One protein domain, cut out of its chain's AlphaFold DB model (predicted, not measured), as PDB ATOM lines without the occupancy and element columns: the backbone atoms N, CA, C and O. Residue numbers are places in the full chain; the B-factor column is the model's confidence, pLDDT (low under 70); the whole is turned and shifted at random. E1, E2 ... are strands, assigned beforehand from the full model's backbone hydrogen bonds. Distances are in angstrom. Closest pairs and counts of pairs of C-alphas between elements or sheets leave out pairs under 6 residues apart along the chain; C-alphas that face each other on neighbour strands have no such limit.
ATOM      1  N   SER A  21      50.796  42.266  50.443       98.31
ATOM      2  CA  SER A  21      50.963  41.826  49.071       98.31
ATOM      3  C   SER A  21      49.608  41.554  48.437       98.31
ATOM      4  O   SER A  21      48.698  41.018  49.069       98.31
ATOM      5  N   LEU A  22      49.516  41.852  47.146       98.38
ATOM      6  CA  LEU A  22      48.426  41.400  46.292       98.38
ATOM      7  C   LEU A  22      48.928  40.250  45.420       98.38
ATOM      8  O   LEU A  22      50.074  40.252  44.964       98.38
ATOM      9  N   LEU A  23      48.078  39.262  45.161       98.00
ATOM     10  CA  LEU A  23      48.369  38.206  44.195       98.00
ATOM     11  C   LEU A  23      47.650  38.508  42.888       98.00
ATOM     12  O   LEU A  23      46.427  38.503  42.849       98.00
ATOM     13  N   CYS A  24      48.407  38.743  41.818       97.31
ATOM     14  CA  CYS A  24      47.857  39.069  40.505       97.31
ATOM     15  C   CYS A  24      48.024  37.894  39.538       97.31
ATOM     16  O   CYS A  24      49.142  37.412  39.317       97.31
ATOM     17  N   ALA A  25      46.928  37.460  38.926       97.38
ATOM     18  CA  ALA A  25      46.935  36.563  37.779       97.38
ATOM     19  C   ALA A  25      47.567  37.248  36.543       97.38
ATOM     20  O   ALA A  25      47.729  38.472  36.527       97.38
ATOM     21  N   PRO A  26      47.924  36.498  35.479       96.12
ATOM     22  CA  PRO A  26      48.519  37.081  34.273       96.12
ATOM     23  C   PRO A  26      47.676  38.171  33.589       96.12
ATOM     24  O   PRO A  26      48.251  39.107  33.038       96.12
ATOM     25  N   GLY A  27      46.341  38.085  33.647       96.62
ATOM     26  CA  GLY A  27      45.427  39.117  33.127       96.62
ATOM     27  C   GLY A  27      45.295  40.352  34.032       96.62
ATOM     28  O   GLY A  27      44.731  41.370  33.629       96.62
ATOM     29  N   GLY A  28      45.897  40.314  35.223       97.12
ATOM     30  CA  GLY A  28      45.861  41.372  36.229       97.12
ATOM     31  C   GLY A  28      44.735  41.231  37.250       97.12
ATOM     32  O   GLY A  28      44.735  41.993  38.213       97.12
ATOM     33  N   GLU A  29      43.824  40.269  37.079       98.19
ATOM     34  CA  GLU A  29      42.839  39.899  38.101       98.19
ATOM     35  C   GLU A  29      43.541  39.556  39.420       98.19
ATOM     36  O   GLU A  29      44.641  38.989  39.439       98.19
ATOM     37  N   LEU A  30      42.901  39.887  40.534       98.31
ATOM     38  CA  LEU A  30      43.391  39.593  41.871       98.31
ATOM     39  C   LEU A  30      42.964  38.183  42.284       98.31
ATOM     40  O   LEU A  30      41.886  37.713  41.924       98.31
ATOM     41  N   ILE A  31      43.814  37.505  43.049       98.06
ATOM     42  CA  ILE A  31      43.503  36.207  43.645       98.06
ATOM     43  C   ILE A  31      43.029  36.446  45.075       98.06
ATOM     44  O   ILE A  31      43.833  36.723  45.971       98.06
ATOM     45  N   ALA A  32      41.721  36.322  45.256       98.00
ATOM     46  CA  ALA A  32      41.053  36.415  46.541       98.00
ATOM     47  C   ALA A  32      40.930  35.045  47.211       98.00
ATOM     48  O   ALA A  32      40.893  34.015  46.534       98.00
ATOM     49  N   PHE A  33      40.793  35.032  48.535       97.69
ATOM     50  CA  PHE A  33      40.333  33.867  49.285       97.69
ATOM     51  C   PHE A  33      38.950  34.146  49.883       97.69
ATOM     52  O   PHE A  33      38.802  34.917  50.829       97.69
ATOM     53  N   GLN A  34      37.926  33.496  49.331       95.50
ATOM     54  CA  GLN A  34      36.520  33.708  49.679       95.50
ATOM     55  C   GLN A  34      35.796  32.367  49.786       95.50
ATOM     56  O   GLN A  34      36.009  31.467  48.974       95.50
ATOM     57  N   ASP A  35      34.917  32.230  50.780       93.38
ATOM     58  CA  ASP A  35      34.109  31.019  51.005       93.38
ATOM     59  C   ASP A  35      34.935  29.721  51.096       93.38
ATOM     60  O   ASP A  35      34.502  28.651  50.673       93.38
ATOM     61  N   GLY A  36      36.156  29.811  51.636       94.44
ATOM     62  CA  GLY A  36      37.059  28.667  51.780       94.44
ATOM     63  C   GLY A  36      37.789  28.252  50.497       94.44
ATOM     64  O   GLY A  36      38.442  27.209  50.495       94.44
ATOM     65  N   ALA A  37      37.704  29.041  49.422       96.50
ATOM     66  CA  ALA A  37      38.354  28.762  48.147       96.50
ATOM     67  C   ALA A  37      39.069  29.995  47.577       96.50
ATOM     68  O   ALA A  37      38.738  31.139  47.889       96.50
ATOM     69  N   LEU A  38      40.052  29.751  46.710       97.62
ATOM     70  CA  LEU A  38      40.677  30.809  45.922       97.62
ATOM     71  C   LEU A  38      39.790  31.156  44.723       97.62
ATOM     72  O   LEU A  38      39.279  30.248  44.065       97.62
ATOM     73  N   LYS A  39      39.642  32.449  44.430       97.56
ATOM     74  CA  LYS A  39      38.841  32.978  43.315       97.56
ATOM     75  C   LYS A  39      39.588  34.101  42.597       97.56
ATOM     76  O   LYS A  39      40.394  34.797  43.214       97.56
ATOM     77  N   LEU A  40      39.313  34.281  41.305       97.50
ATOM     78  CA  LEU A  40      39.715  35.487  40.581       97.50
ATOM     79  C   LEU A  40      38.677  36.585  40.807       97.50
ATOM     80  O   LEU A  40      37.478  36.319  40.772       97.50
ATOM     81  N   THR A  41      39.136  37.812  41.024       97.00
ATOM     82  CA  THR A  41      38.262  38.975  41.196       97.00
ATOM     83  C   THR A  41      38.924  40.253  40.686       97.00
ATOM     84  O   THR A  41      40.150  40.374  40.676       97.00
ATOM     85  N   ASP A  42      38.109  41.221  40.274       95.00
ATOM     86  CA  ASP A  42      38.562  42.587  39.984       95.00
ATOM     87  C   ASP A  42      38.450  43.510  41.218       95.00
ATOM     88  O   ASP A  42      39.073  44.583  41.236       95.00
ATOM     89  N   ASP A  43      37.712  43.070  42.248       94.12
ATOM     90  CA  ASP A  43      37.483  43.781  43.506       94.12
ATOM     91  C   ASP A  43      38.628  43.582  44.494       94.12
ATOM     92  O   ASP A  43      39.142  42.481  44.681       94.12
ATOM     93  N   ALA A  44      39.008  44.673  45.149       97.00
ATOM     94  CA  ALA A  44      40.175  44.730  46.012       97.00
ATOM     95  C   ALA A  44      39.792  44.997  47.471       97.00
ATOM     96  O   ALA A  44      40.278  45.944  48.090       97.00
ATOM     97  N   ASP A  45      38.868  44.185  47.979       98.25
ATOM     98  CA  ASP A  45      38.478  44.179  49.387       98.25
ATOM     99  C   ASP A  45      39.485  43.399  50.254       98.25
ATOM    100  O   ASP A  45      40.561  42.989  49.816       98.25
ATOM    101  N   ASP A  46      39.135  43.160  51.512       98.69
ATOM    102  CA  ASP A  46      39.991  42.444  52.458       98.69
ATOM    103  C   ASP A  46      40.342  41.010  52.018       98.69
ATOM    104  O   ASP A  46      41.341  40.454  52.478       98.69
ATOM    105  N   SER A  47      39.562  40.406  51.114       98.56
ATOM    106  CA  SER A  47      39.763  39.024  50.666       98.56
ATOM    107  C   SER A  47      40.942  38.841  49.708       98.56
ATOM    108  O   SER A  47      41.310  37.707  49.404       98.56
ATOM    109  N   VAL A  48      41.548  39.930  49.220       98.62
ATOM    110  CA  VAL A  48      42.741  39.885  48.353       98.62
ATOM    111  C   VAL A  48      44.035  40.216  49.095       98.62
ATOM    112  O   VAL A  48      45.080  40.351  48.455       98.62
ATOM    113  N   ILE A  49      43.990  40.376  50.420       98.75
ATOM    114  CA  ILE A  49      45.134  40.848  51.200       98.75
ATOM    115  C   ILE A  49      45.949  39.674  51.745       98.75
ATOM    116  O   ILE A  49      45.462  38.829  52.502       98.75
ATOM    117  N   TRP A  50      47.227  39.644  51.369       98.62
ATOM    118  CA  TRP A  50      48.181  38.615  51.768       98.62
ATOM    119  C   TRP A  50      49.370  39.241  52.495       98.62
ATOM    120  O   TRP A  50      49.982  40.175  51.989       98.62
ATOM    121  N   ASP A  51      49.763  38.704  53.642       98.31
ATOM    122  CA  ASP A  51      51.020  39.060  54.302       98.31
ATOM    123  C   ASP A  51      52.146  38.133  53.825       98.31
ATOM    124  O   ASP A  51      51.968  36.918  53.728       98.31
ATOM    125  N   ARG A  52      53.318  38.694  53.518       96.88
ATOM    126  CA  ARG A  52      54.483  37.940  53.054       96.88
ATOM    127  C   ARG A  52      55.565  37.883  54.119       96.88
ATOM    128  O   ARG A  52      56.203  38.883  54.435       96.88
ATOM    129  N   GLN A  53      55.911  36.665  54.519       95.94
ATOM    130  CA  GLN A  53      57.023  36.393  55.424       95.94
ATOM    131  C   GLN A  53      57.975  35.377  54.785       95.94
ATOM    132  O   GLN A  53      57.719  34.174  54.720       95.94
ATOM    133  N   GLY A  54      59.090  35.879  54.245       93.88
ATOM    134  CA  GLY A  54      60.067  35.068  53.516       93.88
ATOM    135  C   GLY A  54      59.461  34.392  52.279       93.88
ATOM    136  O   GLY A  54      59.115  35.061  51.296       93.88
ATOM    137  N   ASN A  55      59.357  33.061  52.336       96.19
ATOM    138  CA  ASN A  55      58.801  32.215  51.273       96.19
ATOM    139  C   ASN A  55      57.354  31.778  51.539       96.19
ATOM    140  O   ASN A  55      56.846  30.900  50.844       96.19
ATOM    141  N   THR A  56      56.688  32.373  52.522       97.69
ATOM    142  CA  THR A  56      55.290  32.089  52.838       97.69
ATOM    143  C   THR A  56      54.464  33.347  52.631       97.69
ATOM    144  O   THR A  56      54.873  34.442  53.018       97.69
ATOM    145  N   LEU A  57      53.313  33.182  51.989       97.94
ATOM    146  CA  LEU A  57      52.243  34.166  51.965       97.94
ATOM    147  C   LEU A  57      51.098  33.652  52.817       97.94
ATOM    148  O   LEU A  57      50.708  32.499  52.662       97.94
ATOM    149  N   THR A  58      50.544  34.502  53.661       98.50
ATOM    150  CA  THR A  58      49.425  34.178  54.539       98.50
ATOM    151  C   THR A  58      48.280  35.115  54.203       98.50
ATOM    152  O   THR A  58      48.440  36.329  54.275       98.50
ATOM    153  N   HIS A  59      47.129  34.576  53.814       98.50
ATOM    154  CA  HIS A  59      45.925  35.382  53.645       98.50
ATOM    155  C   HIS A  59      45.527  35.966  55.000       98.50
ATOM    156  O   HIS A  59      45.352  35.209  55.956       98.50
ATOM    157  N   VAL A  60      45.386  37.288  55.091       98.25
ATOM    158  CA  VAL A  60      45.287  37.974  56.389       98.25
ATOM    159  C   VAL A  60      44.010  37.593  57.144       98.25
ATOM    160  O   VAL A  60      44.045  37.428  58.358       98.25
ATOM    161  N   VAL A  61      42.894  37.382  56.438       97.44
ATOM    162  CA  VAL A  61      41.592  37.101  57.075       97.44
ATOM    163  C   VAL A  61      41.404  35.622  57.425       97.44
ATOM    164  O   VAL A  61      40.808  35.300  58.447       97.44
ATOM    165  N   SER A  62      41.868  34.706  56.569       97.25
ATOM    166  CA  SER A  62      41.612  33.260  56.734       97.25
ATOM    167  C   SER A  62      42.805  32.470  57.260       97.25
ATOM    168  O   SER A  62      42.686  31.259  57.435       97.25
ATOM    169  N   GLU A  63      43.960  33.119  57.419       97.19
ATOM    170  CA  GLU A  63      45.240  32.510  57.800       97.19
ATOM    171  C   GLU A  63      45.723  31.410  56.833       97.19
ATOM    172  O   GLU A  63      46.660  30.662  57.117       97.19
ATOM    173  N   THR A  64      45.108  31.306  55.650       97.38
ATOM    174  CA  THR A  64      45.488  30.311  54.646       97.38
ATOM    175  C   THR A  64      46.857  30.643  54.076       97.38
ATOM    176  O   THR A  64      47.091  31.750  53.593       97.38
ATOM    177  N   THR A  65      47.759  29.665  54.086       97.88
ATOM    178  CA  THR A  65      49.145  29.864  53.659       97.88
ATOM    179  C   THR A  65      49.423  29.320  52.264       97.88
ATOM    180  O   THR A  65      49.008  28.209  51.927       97.88
ATOM    181  N   LEU A  66      50.227  30.045  51.494       97.56
ATOM    182  CA  LEU A  66      50.752  29.657  50.191       97.56
ATOM    183  C   LEU A  66      52.282  29.717  50.201       97.56
ATOM    184  O   LEU A  66      52.890  30.573  50.844       97.56
ATOM    185  N   ASN A  67      52.917  28.812  49.455       96.94
ATOM    186  CA  ASN A  67      54.371  28.793  49.311       96.94
ATOM    187  C   ASN A  67      54.807  29.610  48.092       96.94
ATOM    188  O   ASN A  67      54.339  29.382  46.977       96.94
ATOM    189  N   VAL A  68      55.763  30.506  48.307       96.81
ATOM    190  CA  VAL A  68      56.402  31.316  47.271       96.81
ATOM    191  C   VAL A  68      57.624  30.580  46.729       96.81
ATOM    192  O   VAL A  68      58.489  30.140  47.489       96.81
ATOM    193  N   LYS A  69      57.721  30.479  45.402       93.81
ATOM    194  CA  LYS A  69      58.887  29.946  44.686       93.81
ATOM    195  C   LYS A  69      59.293  30.930  43.597       93.81
ATOM    196  O   LYS A  69      58.454  31.347  42.807       93.81
ATOM    197  N   ASP A  70      60.559  31.341  43.593       89.00
ATOM    198  CA  ASP A  70      61.119  32.289  42.616       89.00
ATOM    199  C   ASP A  70      60.309  33.596  42.482       89.00
ATOM    200  O   ASP A  70      60.113  34.138  41.394       89.00
ATOM    201  N   GLY A  71      59.786  34.095  43.610       87.56
ATOM    202  CA  GLY A  71      58.959  35.307  43.660       87.56
ATOM    203  C   GLY A  71      57.555  35.156  43.064       87.56
ATOM    204  O   GLY A  71      56.863  36.155  42.878       87.56
ATOM    205  N   ARG A  72      57.130  33.925  42.767       93.00
ATOM    206  CA  ARG A  72      55.817  33.586  42.213       93.00
ATOM    207  C   ARG A  72      55.083  32.604  43.114       93.00
ATOM    208  O   ARG A  72      55.692  31.912  43.934       93.00
ATOM    209  N   VAL A  73      53.773  32.521  42.926       95.38
ATOM    210  CA  VAL A  73      52.933  31.503  43.557       95.38
ATOM    211  C   VAL A  73      52.169  30.775  42.468       95.38
ATOM    212  O   VAL A  73      51.617  31.401  41.570       95.38
ATOM    213  N   THR A  74      52.134  29.450  42.537       96.44
ATOM    214  CA  THR A  74      51.248  28.652  41.690       96.44
ATOM    215  C   THR A  74      50.106  28.147  42.549       96.44
ATOM    216  O   THR A  74      50.337  27.444  43.533       96.44
ATOM    217  N   VAL A  75      48.887  28.517  42.181       95.88
ATOM    218  CA  VAL A  75      47.660  28.106  42.863       95.88
ATOM    219  C   VAL A  75      46.686  27.479  41.880       95.88
ATOM    220  O   VAL A  75      46.784  27.705  40.676       95.88
ATOM    221  N   THR A  76      45.740  26.704  42.401       96.06
ATOM    222  CA  THR A  76      44.585  26.248  41.629       96.06
ATOM    223  C   THR A  76      43.400  27.144  41.955       96.06
ATOM    224  O   THR A  76      43.018  27.249  43.120       96.06
ATOM    225  N   VAL A  77      42.830  27.779  40.936       94.94
ATOM    226  CA  VAL A  77      41.605  28.583  41.016       94.94
ATOM    227  C   VAL A  77      40.636  27.998  40.000       94.94
ATOM    228  O   VAL A  77      41.010  27.867  38.839       94.94
ATOM    229  N   GLU A  78      39.439  27.594  40.433       89.88
ATOM    230  CA  GLU A  78      38.401  27.027  39.547       89.88
ATOM    231  C   GLU A  78      38.938  25.928  38.601       89.88
ATOM    232  O   GLU A  78      38.757  25.968  37.388       89.88
ATOM    233  N   ASP A  79      39.669  24.960  39.166       90.44
ATOM    234  CA  ASP A  79      40.315  23.842  38.456       90.44
ATOM    235  C   ASP A  79      41.431  24.223  37.460       90.44
ATOM    236  O   ASP A  79      42.000  23.355  36.792       90.44
ATOM    237  N   GLN A  80      41.825  25.496  37.397       93.75
ATOM    238  CA  GLN A  80      42.925  25.975  36.564       93.75
ATOM    239  C   GLN A  80      44.160  26.294  37.404       93.75
ATOM    240  O   GLN A  80      44.084  26.964  38.434       93.75
ATOM    241  N   GLN A  81      45.332  25.842  36.952       96.19
ATOM    242  CA  GLN A  81      46.595  26.268  37.550       96.19
ATOM    243  C   GLN A  81      46.965  27.667  37.070       96.19
ATOM    244  O   GLN A  81      47.216  27.888  35.885       96.19
ATOM    245  N   ILE A  82      47.075  28.594  38.014       96.56
ATOM    246  CA  ILE A  82      47.457  29.978  37.772       96.56
ATOM    247  C   ILE A  82      48.803  30.224  38.437       96.56
ATOM    248  O   ILE A  82      48.981  29.987  39.630       96.56
ATOM    249  N   THR A  83      49.760  30.721  37.656       96.56
ATOM    250  CA  THR A  83      51.020  31.244  38.194       96.56
ATOM    251  C   THR A  83      50.883  32.746  38.369       96.56
ATOM    252  O   THR A  83      50.879  33.487  37.386       96.56
ATOM    253  N   SER A  84      50.758  33.186  39.615       95.94
ATOM    254  CA  SER A  84      50.558  34.580  39.975       95.94
ATOM    255  C   SER A  84      51.869  35.311  40.241       95.94
ATOM    256  O   SER A  84      52.890  34.736  40.645       95.94
ATOM    257  N   ARG A  85      51.820  36.620  40.005       95.38
ATOM    258  CA  ARG A  85      52.836  37.575  40.433       95.38
ATOM    259  C   ARG A  85      52.437  38.130  41.795       95.38
ATOM    260  O   ARG A  85      51.282  38.490  42.001       95.38
ATOM    261  N   ILE A  86      53.412  38.255  42.688       97.00
ATOM    262  CA  ILE A  86      53.253  39.005  43.933       97.00
ATOM    263  C   ILE A  86      53.438  40.489  43.600       97.00
ATOM    264  O   ILE A  86      54.492  40.883  43.093       97.00
ATOM    265  N   ALA A  87      52.406  41.288  43.825       96.06
ATOM    266  CA  ALA A  87      52.393  42.725  43.602       96.06
ATOM    267  C   ALA A  87      52.414  43.489  44.931       96.06
ATOM    268  O   ALA A  87      52.009  42.969  45.972       96.06
ATOM    269  N   HIS A  88      52.903  44.729  44.866       96.88
ATOM    270  CA  HIS A  88      52.887  45.684  45.971       96.88
ATOM    271  C   HIS A  88      51.442  45.991  46.387       96.88
ATOM    272  O   HIS A  88      50.591  46.190  45.518       96.88
ATOM    273  N   GLY A  89      51.169  45.982  47.691       97.44
ATOM    274  CA  GLY A  89      49.847  46.219  48.269       97.44
ATOM    275  C   GLY A  89      49.836  47.350  49.304       97.44
ATOM    276  O   GLY A  89      50.843  48.038  49.501       97.44
ATOM    277  N   PRO A  90      48.684  47.577  49.954       98.25
ATOM    278  CA  PRO A  90      48.523  48.641  50.939       98.25
ATOM    279  C   PRO A  90      49.209  48.300  52.269       98.25
ATOM    280  O   PRO A  90      49.560  47.151  52.534       98.25
TER     281      PRO A  90
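What this domain is: This is residues 21 to 90 of the 379 residues of an uncharacterized protein of Gammaproteobacteria bacterium TMED50 (UniProt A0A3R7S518). Look for a small sandwich of two three-stranded sheets, E1 E8 E7 and E4 E5 E6, placed face to face with their strands crossed, and a hairpin of E2 and E3 that covers one side, with E2 next to E1 and E3 next to E7. The long strand E8 pairs with E7 over its first part and with E1 over its last. The printed part has 70 residues, of which 40 are in eight named strands, E1 to E8 in order, with no named helix; the class is all strand, and the three sheets, in the orders E1 E8 E7, E4 E5 E6 and E2 E3, are all antiparallel. The whole is compact, with a radius of gyration of the C-alphas of 10.6 A, and rounded, spanning 26 by 22 by 20 A.

How they stand to each other: Begin at E1, residues 21 to 24, an edge strand antiparallel to residues 85 to 88 of E8, residues 80 to 88; N 22 and O 87 are 3.0 A apart, within hydrogen-bond range. From E1 a tight link leads to E2, residues 30 to 34, where the closest C-alphas of the two strands, those of Cys 24 and Leu 30, are 4.7 A apart. E2 forms a hairpin with E3, residues 37 to 41, with N 32 and O 39 at 2.9 A. Next come E4, residues 50 to 53, E5, residues 56 to 59, and E6, residues 65 to 67, a meander, each strand the antiparallel neighbour of the one before; look for N 51 and O 58 at 2.8 A and N 57 and O 66 at 2.9 A. E7, residues 72 to 77, forms a hairpin with E8 over residues 80 to 85 of E8, with N 75 and O 82 at 2.9 A. The sheets E1 E8 E7 and E4 E5 E6 make a sandwich, two sheets face to face, with their strands at 71 degrees to each other. The closest C-alphas of E3 and E7 are those of Leu 38 and Val 77, 5.5 A apart, while E3 and E8 are apart.

Where its parts are: Find C-alpha 21 at (50.963, 41.826, 49.071), where E1 begins. E2 and E3 measure 12.0 A and 12.4 A from first to last C-alpha. E7 runs 15.1 A from C-alpha 72 at (55.817, 33.586, 42.213). E8 runs 24.0 A to C-alpha 88 at (52.887, 45.684, 45.971).

The domain as a whole: The two C-alphas farthest apart, those of Asp 79 and Pro 90, are 29.0 A apart. The printed part has no cut and no long link. Its mean pLDDT is 96.4, and no printed residue is under 70.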